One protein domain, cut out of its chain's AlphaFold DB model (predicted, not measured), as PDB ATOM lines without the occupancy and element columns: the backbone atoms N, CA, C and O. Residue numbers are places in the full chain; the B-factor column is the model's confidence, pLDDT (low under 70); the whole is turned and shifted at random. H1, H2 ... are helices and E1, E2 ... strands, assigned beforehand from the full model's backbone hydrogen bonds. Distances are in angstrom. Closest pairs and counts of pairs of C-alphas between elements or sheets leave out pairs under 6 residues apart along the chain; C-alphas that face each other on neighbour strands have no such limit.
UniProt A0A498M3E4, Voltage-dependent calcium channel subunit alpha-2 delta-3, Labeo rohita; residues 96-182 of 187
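This is residues 96 to 182 of the 187 residues of the protein "Voltage-dependent calcium channel subunit alpha-2 delta-3" of Labeo rohita (UniProt A0A498M3E4). With little regular structure, long loops join helix H1 and the shorter helix H2 at one end of the domain to a small antiparallel hairpin, E1 and E2, at the other. Residues 96 to 102 of H1 stick out. The 87 printed residues hold H1, E1, E2 and H2 in that order, mostly helix, with 31 residues in these elements. The whole is loose, with a radius of gyration of the C-alphas of 15.5 A and spans of 40 by 34 by 22 A.

H1, residues 96 to 111, and H2, residues 174 to 182, are close but not clearly touching; their closest C-alphas, of Met 106 and His 182, are 7.1 A apart. They run opposite ways at a shallow tilt of 21 degrees. In the hairpin of E1, residues 146 to 148, and E2, residues 154 to 156, N 146 and O 156 are within hydrogen-bond range at 3.0 A. Every O i to N i+4 pair is within range in H1, but 2 of 5 in H2, beside 1 of 6 O i to N i+3 pairs.

H1 begins at C-alpha 96 (252.675, 260.472, 104.950) and is 22.8 A long; H2, 13.5 A, ends at C-alpha 182 (242.927, 265.968, 119.170).

The printed part has no cut. The links H1 to E1 and E2 to H2 are long. Residues 110 to 119 and 173 to 182 have pLDDT under 70.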
ATOM      1  N   ILE A  96     253.924 261.237 105.048       79.25
ATOM      2  CA  ILE A  96     252.675 260.472 104.950       79.25
ATOM      3  C   ILE A  96     252.675 259.309 105.946       79.25
ATOM      4  O   ILE A  96     251.657 259.034 106.590       79.25
ATOM      5  N   LYS A  97     253.808 258.623 106.108       84.00
ATOM      6  CA  LYS A  97     253.957 257.527 107.073       84.00
ATOM      7  C   LYS A  97     253.814 258.030 108.510       84.00
ATOM      8  O   LYS A  97     253.161 257.361 109.316       84.00
ATOM      9  N   LEU A  98     254.360 259.206 108.831       83.50
ATOM     10  CA  LEU A  98     254.176 259.837 110.144       83.50
ATOM     11  C   LEU A  98     252.726 260.223 110.398       83.50
ATOM     12  O   LEU A  98     252.192 259.856 111.443       83.50
ATOM     13  N   VAL A  99     252.078 260.888 109.440       84.50
ATOM     14  CA  VAL A  99     250.667 261.282 109.553       84.50
ATOM     15  C   VAL A  99     249.785 260.053 109.770       84.50
ATOM     16  O   VAL A  99     248.950 260.052 110.671       84.50
ATOM     17  N   LYS A 100     250.016 258.958 109.035       86.62
ATOM     18  CA  LYS A 100     249.295 257.690 109.239       86.62
ATOM     19  C   LYS A 100     249.540 257.092 110.626       86.62
ATOM     20  O   LYS A 100     248.600 256.637 111.274       86.62
ATOM     21  N   LYS A 101     250.790 257.102 111.100       88.75
ATOM     22  CA  LYS A 101     251.144 256.604 112.439       88.75
ATOM     23  C   LYS A 101     250.508 257.453 113.543       88.75
ATOM     24  O   LYS A 101     250.064 256.898 114.547       88.75
ATOM     25  N   LEU A 102     250.470 258.771 113.365       85.12
ATOM     26  CA  LEU A 102     249.816 259.706 114.275       85.12
ATOM     27  C   LEU A 102     248.304 259.468 114.296       85.12
ATOM     28  O   LEU A 102     247.748 259.268 115.372       85.12
ATOM     29  N   ALA A 103     247.670 259.380 113.125       84.62
ATOM     30  CA  ALA A 103     246.242 259.107 112.993       84.62
ATOM     31  C   ALA A 103     245.838 257.803 113.700       84.62
ATOM     32  O   ALA A 103     244.914 257.812 114.509       84.62
ATOM     33  N   GLY A 104     246.583 256.710 113.492       85.44
ATOM     34  CA  GLY A 104     246.306 255.440 114.172       85.44
ATOM     35  C   GLY A 104     246.458 255.517 115.698       85.44
ATOM     36  O   GLY A 104     245.676 254.922 116.436       85.44
ATOM     37  N   LYS A 105     247.425 256.296 116.208       82.12
ATOM     38  CA  LYS A 105     247.550 256.546 117.656       82.12
ATOM     39  C   LYS A 105     246.387 257.376 118.198       82.12
ATOM     40  O   LYS A 105     245.910 257.101 119.296       82.12
ATOM     41  N   MET A 106     245.939 258.382 117.450       78.31
ATOM     42  CA  MET A 106     244.800 259.215 117.838       78.31
ATOM     43  C   MET A 106     243.517 258.391 117.889       78.31
ATOM     44  O   MET A 106     242.787 258.485 118.868       78.31
ATOM     45  N   GLU A 107     243.278 257.534 116.901       80.62
ATOM     46  CA  GLU A 107     242.141 256.608 116.867       80.62
ATOM     47  C   GLU A 107     242.102 255.703 118.107       80.62
ATOM     48  O   GLU A 107     241.090 255.633 118.804       80.62
ATOM     49  N   GLN A 108     243.236 255.097 118.472       80.31
ATOM     50  CA  GLN A 108     243.338 254.299 119.699       80.31
ATOM     51  C   GLN A 108     243.008 255.104 120.964       80.31
ATOM     52  O   GLN A 108     242.381 254.573 121.881       80.31
ATOM     53  N   MET A 109     243.415 256.373 121.023       71.38
ATOM     54  CA  MET A 109     243.079 257.273 122.132       71.38
ATOM     55  C   MET A 109     241.582 257.618 122.144       71.38
ATOM     56  O   MET A 109     240.969 257.616 123.208       71.38
ATOM     57  N   PHE A 110     240.966 257.841 120.978       69.12
ATOM     58  CA  PHE A 110     239.530 258.118 120.858       69.12
ATOM     59  C   PHE A 110     238.660 256.956 121.343       69.12
ATOM     60  O   PHE A 110     237.638 257.190 121.987       69.12
ATOM     61  N   HIS A 111     239.068 255.711 121.095       69.38
ATOM     62  CA  HIS A 111     238.342 254.542 121.600       69.38
ATOM     63  C   HIS A 111     238.414 254.399 123.128       69.38
ATOM     64  O   HIS A 111     237.502 253.839 123.731       69.38
ATOM     65  N   LYS A 112     239.454 254.949 123.768       68.69
ATOM     66  CA  LYS A 112     239.635 254.931 125.231       68.69
ATOM     67  C   LYS A 112     238.952 256.097 125.956       68.69
ATOM     68  O   LYS A 112     239.001 256.153 127.177       68.69
ATOM     69  N   LYS A 113     238.259 256.993 125.238       57.12
ATOM     70  CA  LYS A 113     237.607 258.211 125.770       57.12
ATOM     71  C   LYS A 113     236.588 257.964 126.899       57.12
ATOM     72  O   LYS A 113     236.244 258.899 127.614       57.12
ATOM     73  N   ALA A 114     236.100 256.731 127.065       55.62
ATOM     74  CA  ALA A 114     235.231 256.345 128.179       55.62
ATOM     75  C   ALA A 114     235.959 256.328 129.539       55.62
ATOM     76  O   ALA A 114     235.323 256.498 130.578       55.62
ATOM     77  N   GLU A 115     237.284 256.173 129.545       56.84
ATOM     78  CA  GLU A 115     238.119 256.345 130.729       56.84
ATOM     79  C   GLU A 115     238.436 257.841 130.850       56.84
ATOM     80  O   GLU A 115     239.254 258.377 130.106       56.84
ATOM     81  N   ALA A 116     237.739 258.546 131.744       51.69
ATOM     82  CA  ALA A 116     237.930 259.973 132.008       51.69
ATOM     83  C   ALA A 116     239.295 260.239 132.674       51.69
ATOM     84  O   ALA A 116     239.393 260.551 133.862       51.69
ATOM     85  N   ILE A 117     240.372 260.076 131.910       57.00
ATOM     86  CA  ILE A 117     241.737 260.343 132.343       57.00
ATOM     87  C   ILE A 117     241.921 261.862 132.330       57.00
ATOM     88  O   ILE A 117     241.752 262.524 131.306       57.00
ATOM     89  N   LYS A 118     242.239 262.439 133.492       61.81
ATOM     90  CA  LYS A 118     242.643 263.842 133.602       61.81
ATOM     91  C   LYS A 118     243.987 263.990 132.885       61.81
ATOM     92  O   LYS A 118     245.009 263.567 133.414       61.81
ATOM     93  N   TYR A 119     243.981 264.544 131.678       67.06
ATOM     94  CA  TYR A 119     245.213 264.817 130.948       67.06
ATOM     95  C   TYR A 119     245.824 266.129 131.430       67.06
ATOM     96  O   TYR A 119     245.193 267.183 131.361       67.06
ATOM     97  N   GLU A 120     247.057 266.051 131.914       73.12
ATOM     98  CA  GLU A 120     247.889 267.224 132.137       73.12
ATOM     99  C   GLU A 120     248.461 267.680 130.793       73.12
ATOM    100  O   GLU A 120     248.911 266.871 129.977       73.12
ATOM    101  N   TYR A 121     248.368 268.976 130.525       80.88
ATOM    102  CA  TYR A 121     248.868 269.581 129.302       80.88
ATOM    103  C   TYR A 121     249.332 271.001 129.601       80.88
ATOM    104  O   TYR A 121     248.903 271.616 130.578       80.88
ATOM    105  N   PHE A 122     250.178 271.524 128.722       85.75
ATOM    106  CA  PHE A 122     250.716 272.871 128.837       85.75
ATOM    107  C   PHE A 122     250.032 273.789 127.831       85.75
ATOM    108  O   PHE A 122     249.932 273.459 126.647       85.75
ATOM    109  N   ASN A 123     249.529 274.925 128.296       85.25
ATOM    110  CA  ASN A 123     248.912 275.940 127.458       85.25
ATOM    111  C   ASN A 123     249.999 276.833 126.859       85.25
ATOM    112  O   ASN A 123     250.754 277.459 127.595       85.25
ATOM    113  N   ALA A 124     250.024 276.946 125.532       85.31
ATOM    114  CA  ALA A 124     251.013 277.739 124.805       85.31
ATOM    115  C   ALA A 124     251.046 279.221 125.217       85.31
ATOM    116  O   ALA A 124     252.080 279.860 125.072       85.31
ATOM    117  N   VAL A 125     249.929 279.763 125.713       87.25
ATOM    118  CA  VAL A 125     249.848 281.165 126.152       87.25
ATOM    119  C   VAL A 125     250.499 281.374 127.517       87.25
ATOM    120  O   VAL A 125     251.076 282.423 127.736       87.25
ATOM    121  N   LEU A 126     250.429 280.378 128.405       87.81
ATOM    122  CA  LEU A 126     250.796 280.528 129.818       87.81
ATOM    123  C   LEU A 126     252.222 280.047 130.121       87.81
ATOM    124  O   LEU A 126     252.643 280.043 131.277       87.81
ATOM    125  N   ILE A 127     252.957 279.565 129.113       87.88
ATOM    126  CA  ILE A 127     254.300 279.021 129.322       87.88
ATOM    127  C   ILE A 127     255.222 280.070 129.934       87.88
ATOM    128  O   ILE A 127     255.256 281.214 129.485       87.88
ATOM    129  N   ASN A 128     255.997 279.662 130.939       88.12
ATOM    130  CA  ASN A 128     256.924 280.540 131.657       88.12
ATOM    131  C   ASN A 128     256.270 281.769 132.322       88.12
ATOM    132  O   ASN A 128     256.990 282.673 132.747       88.12
ATOM    133  N   GLU A 129     254.941 281.813 132.447       88.44
ATOM    134  CA  GLU A 129     254.265 282.830 133.250       88.44
ATOM    135  C   GLU A 129     254.383 282.491 134.741       88.44
ATOM    136  O   GLU A 129     254.228 281.337 135.164       88.44
ATOM    137  N   MET A 130     254.650 283.523 135.541       86.38
ATOM    138  CA  MET A 130     254.738 283.446 136.996       86.38
ATOM    139  C   MET A 130     253.610 284.266 137.624       86.38
ATOM    140  O   MET A 130     253.231 285.309 137.087       86.38
ATOM    141  N   ASP A 131     253.067 283.780 138.736       88.12
ATOM    142  CA  ASP A 131     252.121 284.519 139.568       88.12
ATOM    143  C   ASP A 131     252.821 285.604 140.410       88.12
ATOM    144  O   ASP A 131     254.037 285.810 140.326       88.12
ATOM    145  N   GLU A 132     252.040 286.341 141.203       90.00
ATOM    146  CA  GLU A 132     252.541 287.424 142.060       90.00
ATOM    147  C   GLU A 132     253.501 286.901 143.146       90.00
ATOM    148  O   GLU A 132     254.366 287.635 143.631       90.00
ATOM    149  N   GLU A 133     253.399 285.615 143.483       85.06
ATOM    150  CA  GLU A 133     254.246 284.894 144.426       85.06
ATOM    151  C   GLU A 133     255.504 284.274 143.781       85.06
ATOM    152  O   GLU A 133     256.330 283.679 144.485       85.06
ATOM    153  N   GLY A 134     255.685 284.421 142.463       83.75
ATOM    154  CA  GLY A 134     256.826 283.889 141.712       83.75
ATOM    155  C   GLY A 134     256.756 282.383 141.428       83.75
ATOM    156  O   GLY A 134     257.770 281.770 141.086       83.75
ATOM    157  N   LYS A 135     255.585 281.765 141.579       84.81
ATOM    158  CA  LYS A 135     255.308 280.365 141.249       84.81
ATOM    159  C   LYS A 135     254.705 280.261 139.843       84.81
ATOM    160  O   LYS A 135     254.099 281.188 139.319       84.81
ATOM    161  N   THR A 136     254.900 279.114 139.192       83.62
ATOM    162  CA  THR A 136     254.366 278.866 137.849       83.62
ATOM    163  C   THR A 136     252.840 278.837 137.837       83.62
ATOM    164  O   THR A 136     252.198 278.156 138.645       83.62
ATOM    165  N   VAL A 137     252.262 279.554 136.873       85.88
ATOM    166  CA  VAL A 137     250.811 279.611 136.664       85.88
ATOM    167  C   VAL A 137     250.276 278.225 136.272       85.88
ATOM    168  O   VAL A 137     250.932 277.454 135.564       85.88
ATOM    169  N   GLU A 138     249.060 277.888 136.721       82.69
ATOM    170  CA  GLU A 138     248.375 276.646 136.334       82.69
ATOM    171  C   GLU A 138     248.335 276.495 134.802       82.69
ATOM    172  O   GLU A 138     247.885 277.400 134.102       82.69
ATOM    173  N   LEU A 139     248.754 275.334 134.281       85.06
ATOM    174  CA  LEU A 139     248.903 275.029 132.843       85.06
ATOM    175  C   LEU A 139     250.041 275.775 132.122       85.06
ATOM    176  O   LEU A 139     250.237 275.526 130.935       85.06
ATOM    177  N   GLY A 140     250.788 276.651 132.794       82.88
ATOM    178  CA  GLY A 140     251.943 277.330 132.211       82.88
ATOM    179  C   GLY A 140     253.148 276.410 132.078       82.88
ATOM    180  O   GLY A 140     253.620 276.145 130.976       82.88
ATOM    181  N   GLY A 141     253.587 275.826 133.193       87.19
ATOM    182  CA  GLY A 141     254.783 274.982 133.222       87.19
ATOM    183  C   GLY A 141     256.075 275.754 132.911       87.19
ATOM    184  O   GLY A 141     256.059 276.879 132.413       87.19
ATOM    185  N   GLU A 142     257.213 275.137 133.228       88.56
ATOM    186  CA  GLU A 142     258.536 275.726 133.006       88.56
ATOM    187  C   GLU A 142     259.193 275.103 131.769       88.56
ATOM    188  O   GLU A 142     259.446 273.897 131.703       88.56
ATOM    189  N   PHE A 143     259.459 275.940 130.771       89.44
ATOM    190  CA  PHE A 143     260.005 275.555 129.480       89.44
ATOM    191  C   PHE A 143     261.356 276.218 129.261       89.44
ATOM    192  O   PHE A 143     261.459 277.427 129.051       89.44
ATOM    193  N   ILE A 144     262.394 275.389 129.192       88.81
ATOM    194  CA  ILE A 144     263.711 275.814 128.723       88.81
ATOM    195  C   ILE A 144     263.624 275.976 127.202       88.81
ATOM    196  O   ILE A 144     263.441 274.991 126.482       88.81
ATOM    197  N   LEU A 145     263.712 277.214 126.717       90.62
ATOM    198  CA  LEU A 145     263.685 277.526 125.290       90.62
ATOM    199  C   LEU A 145     265.111 277.728 124.781       90.62
ATOM    200  O   LEU A 145     265.882 278.490 125.364       90.62
ATOM    201  N   GLN A 146     265.461 277.050 123.691       90.06
ATOM    202  CA  GLN A 146     266.781 277.145 123.066       90.06
ATOM    203  C   GLN A 146     266.641 277.579 121.604       90.06
ATOM    204  O   GLN A 146     265.690 277.157 120.938       90.06
ATOM    205  N   PRO A 147     267.547 278.426 121.088       92.62
ATOM    206  CA  PRO A 147     267.523 278.823 119.685       92.62
ATOM    207  C   PRO A 147     267.757 277.600 118.794       92.62
ATOM    208  O   PRO A 147     268.652 276.797 119.057       92.62
ATOM    209  N   ASN A 148     266.952 277.454 117.743       90.94
ATOM    210  CA  ASN A 148     267.036 276.306 116.843       90.94
ATOM    211  C   ASN A 148     267.160 276.727 115.373       90.94
ATOM    212  O   ASN A 148     266.321 277.468 114.860       90.94
ATOM    213  N   GLU A 149     268.169 276.197 114.681       91.19
ATOM    214  CA  GLU A 149     268.473 276.523 113.281       91.19
ATOM    215  C   GLU A 149     267.321 276.181 112.318       91.19
ATOM    216  O   GLU A 149     267.005 276.973 111.433       91.19
ATOM    217  N   HIS A 150     266.619 275.060 112.537       88.19
ATOM    218  CA  HIS A 150     265.476 274.640 111.715       88.19
ATOM    219  C   HIS A 150     264.315 275.646 111.763       88.19
ATOM    220  O   HIS A 150     263.552 275.768 110.808       88.19
ATOM    221  N   PHE A 151     264.203 276.396 112.863       89.50
ATOM    222  CA  PHE A 151     263.162 277.396 113.089       89.50
ATOM    223  C   PHE A 151     263.703 278.828 112.990       89.50
ATOM    224  O   PHE A 151     263.262 279.698 113.733       89.50
ATOM    225  N   ASN A 152     264.662 279.107 112.099       89.31
ATOM    226  CA  ASN A 152     265.250 280.447 111.925       89.31
ATOM    227  C   ASN A 152     265.850 281.027 113.224       89.31
ATOM    228  O   ASN A 152     265.733 282.224 113.487       89.31
ATOM    229  N   ASN A 153     266.468 280.183 114.054       90.62
ATOM    230  CA  ASN A 153     267.012 280.529 115.374       90.62
ATOM    231  C   ASN A 153     265.972 281.048 116.382       90.62
ATOM    232  O   ASN A 153     266.344 281.653 117.389       90.62
ATOM    233  N   LEU A 154     264.682 280.781 116.158       90.75
ATOM    234  CA  LEU A 154     263.652 281.018 117.166       90.75
ATOM    235  C   LEU A 154     263.894 280.125 118.385       90.75
ATOM    236  O   LEU A 154     264.307 278.967 118.266       90.75
ATOM    237  N   SER A 155     263.631 280.679 119.566       89.50
ATOM    238  CA  SER A 155     263.730 279.965 120.833       89.50
ATOM    239  C   SER A 155     262.560 278.993 120.971       89.50
ATOM    240  O   SER A 155     261.421 279.415 121.175       89.50
ATOM    241  N   VAL A 156     262.833 277.696 120.857       90.38
ATOM    242  CA  VAL A 156     261.818 276.633 120.891       90.38
ATOM    243  C   VAL A 156     262.169 275.571 121.929       90.38
ATOM    244  O   VAL A 156     263.312 275.467 122.377       90.38
ATOM    245  N   ASN A 157     261.179 274.765 122.309       88.25
ATOM    246  CA  ASN A 157     261.374 273.562 123.113       88.25
ATOM    247  C   ASN A 157     261.188 272.325 122.223       88.25
ATOM    248  O   ASN A 157     260.217 272.249 121.477       88.25
ATOM    249  N   LEU A 158     262.111 271.363 122.297       85.25
ATOM    250  CA  LEU A 158     262.040 270.112 121.524       85.25
ATOM    251  C   LEU A 158     261.569 268.910 122.357       85.25
ATOM    252  O   LEU A 158     261.288 267.845 121.806       85.25
ATOM    253  N   SER A 159     261.514 269.057 123.679       87.44
ATOM    254  CA  SER A 159     261.223 267.968 124.616       87.44
ATOM    255  C   SER A 159     259.736 267.864 124.934       87.44
ATOM    256  O   SER A 159     259.207 266.760 125.063       87.44
ATOM    257  N   LEU A 160     259.067 269.007 125.073       85.62
ATOM    258  CA  LEU A 160     257.675 269.116 125.490       85.62
ATOM    259  C   LEU A 160     256.863 269.854 124.429       85.62
ATOM    260  O   LEU A 160     257.325 270.832 123.845       85.62
ATOM    261  N   SER A 161     255.634 269.393 124.208       84.50
ATOM    262  CA  SER A 161     254.670 270.056 123.337       84.50
ATOM    263  C   SER A 161     253.703 270.920 124.142       84.50
ATOM    264  O   SER A 161     253.416 270.658 125.313       84.50
ATOM    265  N   VAL A 162     253.173 271.943 123.482       87.00
ATOM    266  CA  VAL A 162     252.182 272.865 124.037       87.00
ATOM    267  C   VAL A 162     250.878 272.757 123.253       87.00
ATOM    268  O   VAL A 162     250.868 272.354 122.090       87.00
ATOM    269  N   VAL A 163     249.768 273.117 123.886       84.31
ATOM    270  CA  VAL A 163     248.440 273.152 123.273       84.31
ATOM    271  C   VAL A 163     247.997 274.599 123.158       84.31
ATOM    272  O   VAL A 163     247.982 275.338 124.143       84.31
ATOM    273  N   GLN A 164     247.586 274.996 121.960       83.50
ATOM    274  CA  GLN A 164     246.933 276.278 121.749       83.50
ATOM    275  C   GLN A 164     245.429 276.128 121.991       83.50
ATOM    276  O   GLN A 164     244.754 275.361 121.305       83.50
ATOM    277  N   VAL A 165     244.897 276.890 122.943       80.88
ATOM    278  CA  VAL A 165     243.455 276.961 123.202       80.88
ATOM    279  C   VAL A 165     242.945 278.332 122.747       80.88
ATOM    280  O   VAL A 165     243.488 279.344 123.192       80.88
ATOM    281  N   PRO A 166     241.936 278.408 121.856       81.94
ATOM    282  CA  PRO A 166     241.325 279.679 121.475       81.94
ATOM    283  C   PRO A 166     240.815 280.448 122.698       81.94
ATOM    284  O   PRO A 166     240.251 279.860 123.618       81.94
ATOM    285  N   THR A 167     240.945 281.772 122.681       78.25
ATOM    286  CA  THR A 167     240.641 282.647 123.829       78.25
ATOM    287  C   THR A 167     239.176 282.623 124.281       78.25
ATOM    288  O   THR A 167     238.886 282.980 125.416       78.25
ATOM    289  N   ASN A 168     238.252 282.167 123.427       82.44
ATOM    290  CA  ASN A 168     236.829 282.013 123.754       82.44
ATOM    291  C   ASN A 168     236.458 280.602 124.263       82.44
ATOM    292  O   ASN A 168     235.282 280.249 124.327       82.44
ATOM    293  N   MET A 169     237.441 279.753 124.575       77.88
ATOM    294  CA  MET A 169     237.207 278.431 125.155       77.88
ATOM    295  C   MET A 169     237.728 278.376 126.588       77.88
ATOM    296  O   MET A 169     238.873 278.718 126.867       77.88
ATOM    297  N   TYR A 170     236.887 277.888 127.500       76.25
ATOM    298  CA  TYR A 170     237.302 277.610 128.870       76.25
ATOM    299  C   TYR A 170     238.345 276.492 128.875       76.25
ATOM    300  O   TYR A 170     238.078 275.434 128.324       76.25
ATOM    301  N   ASN A 171     239.504 276.707 129.498       75.44
ATOM    302  CA  ASN A 171     240.660 275.801 129.454       75.44
ATOM    303  C   ASN A 171     240.863 274.973 130.738       75.44
ATOM    304  O   ASN A 171     241.625 274.015 130.739       75.44
ATOM    305  N   LYS A 172     240.161 275.285 131.835       75.31
ATOM    306  CA  LYS A 172     240.319 274.567 133.117       75.31
ATOM    307  C   LYS A 172     239.395 273.348 133.277       75.31
ATOM    308  O   LYS A 172     239.405 272.692 134.314       75.31
ATOM    309  N   GLY A 173     238.562 273.040 132.278       63.19
ATOM    310  CA  GLY A 173     237.548 271.980 132.349       63.19
ATOM    311  C   GLY A 173     237.920 270.720 131.562       63.19
ATOM    312  O   GLY A 173     238.358 270.814 130.417       63.19
ATOM    313  N   MET A 174     237.637 269.537 132.123       56.09
ATOM    314  CA  MET A 174     237.925 268.216 131.524       56.09
ATOM    315  C   MET A 174     237.366 268.051 130.095       56.09
ATOM    316  O   MET A 174     238.010 267.452 129.237       56.09
ATOM    317  N   PHE A 175     236.199 268.638 129.807       51.41
ATOM    318  CA  PHE A 175     235.547 268.538 128.496       51.41
ATOM    319  C   PHE A 175     236.192 269.394 127.401       51.41
ATOM    320  O   PHE A 175     236.111 269.033 126.231       51.41
ATOM    321  N   SER A 176     236.839 270.505 127.752       51.22
ATOM    322  CA  SER A 176     237.427 271.429 126.770       51.22
ATOM    323  C   SER A 176     238.681 270.862 126.093       51.22
ATOM    324  O   SER A 176     238.921 271.072 124.905       51.22
ATOM    325  N   ILE A 177     239.437 270.058 126.838       54.25
ATOM    326  CA  ILE A 177     240.751 269.541 126.445       54.25
ATOM    327  C   ILE A 177     240.607 268.266 125.614       54.25
ATOM    328  O   ILE A 177     241.359 268.062 124.662       54.25
ATOM    329  N   ALA A 178     239.570 267.467 125.889       50.12
ATOM    330  CA  ALA A 178     239.228 266.272 125.121       50.12
ATOM    331  C   ALA A 178     238.802 266.566 123.671       50.12
ATOM    332  O   ALA A 178     238.586 265.629 122.915       50.12
ATOM    333  N   TYR A 179     238.636 267.831 123.274       44.59
ATOM    334  CA  TYR A 179     238.480 268.230 121.871       44.59
ATOM    335  C   TYR A 179     239.732 268.949 121.340       44.59
ATOM    336  O   TYR A 179     240.087 268.758 120.180       44.59
ATOM    337  N   ALA A 180     240.446 269.708 122.183       46.78
ATOM    338  CA  ALA A 180     241.631 270.476 121.785       46.78
ATOM    339  C   ALA A 180     242.904 269.621 121.592       46.78
ATOM    340  O   ALA A 180     243.624 269.818 120.612       46.78
ATOM    341  N   GLN A 181     243.157 268.620 122.449       48.53
ATOM    342  CA  GLN A 181     244.310 267.709 122.301       48.53
ATOM    343  C   GLN A 181     244.270 266.906 120.993       48.53
ATOM    344  O   GLN A 181     245.311 266.491 120.490       48.53
ATOM    345  N   HIS A 182     243.084 266.714 120.412       47.12
ATOM    346  CA  HIS A 182     242.927 265.968 119.170       47.12
ATOM    347  C   HIS A 182     243.118 266.800 117.899       47.12
ATOM    348  O   HIS A 182     243.229 266.216 116.828       47.12
TER     349      HIS A 182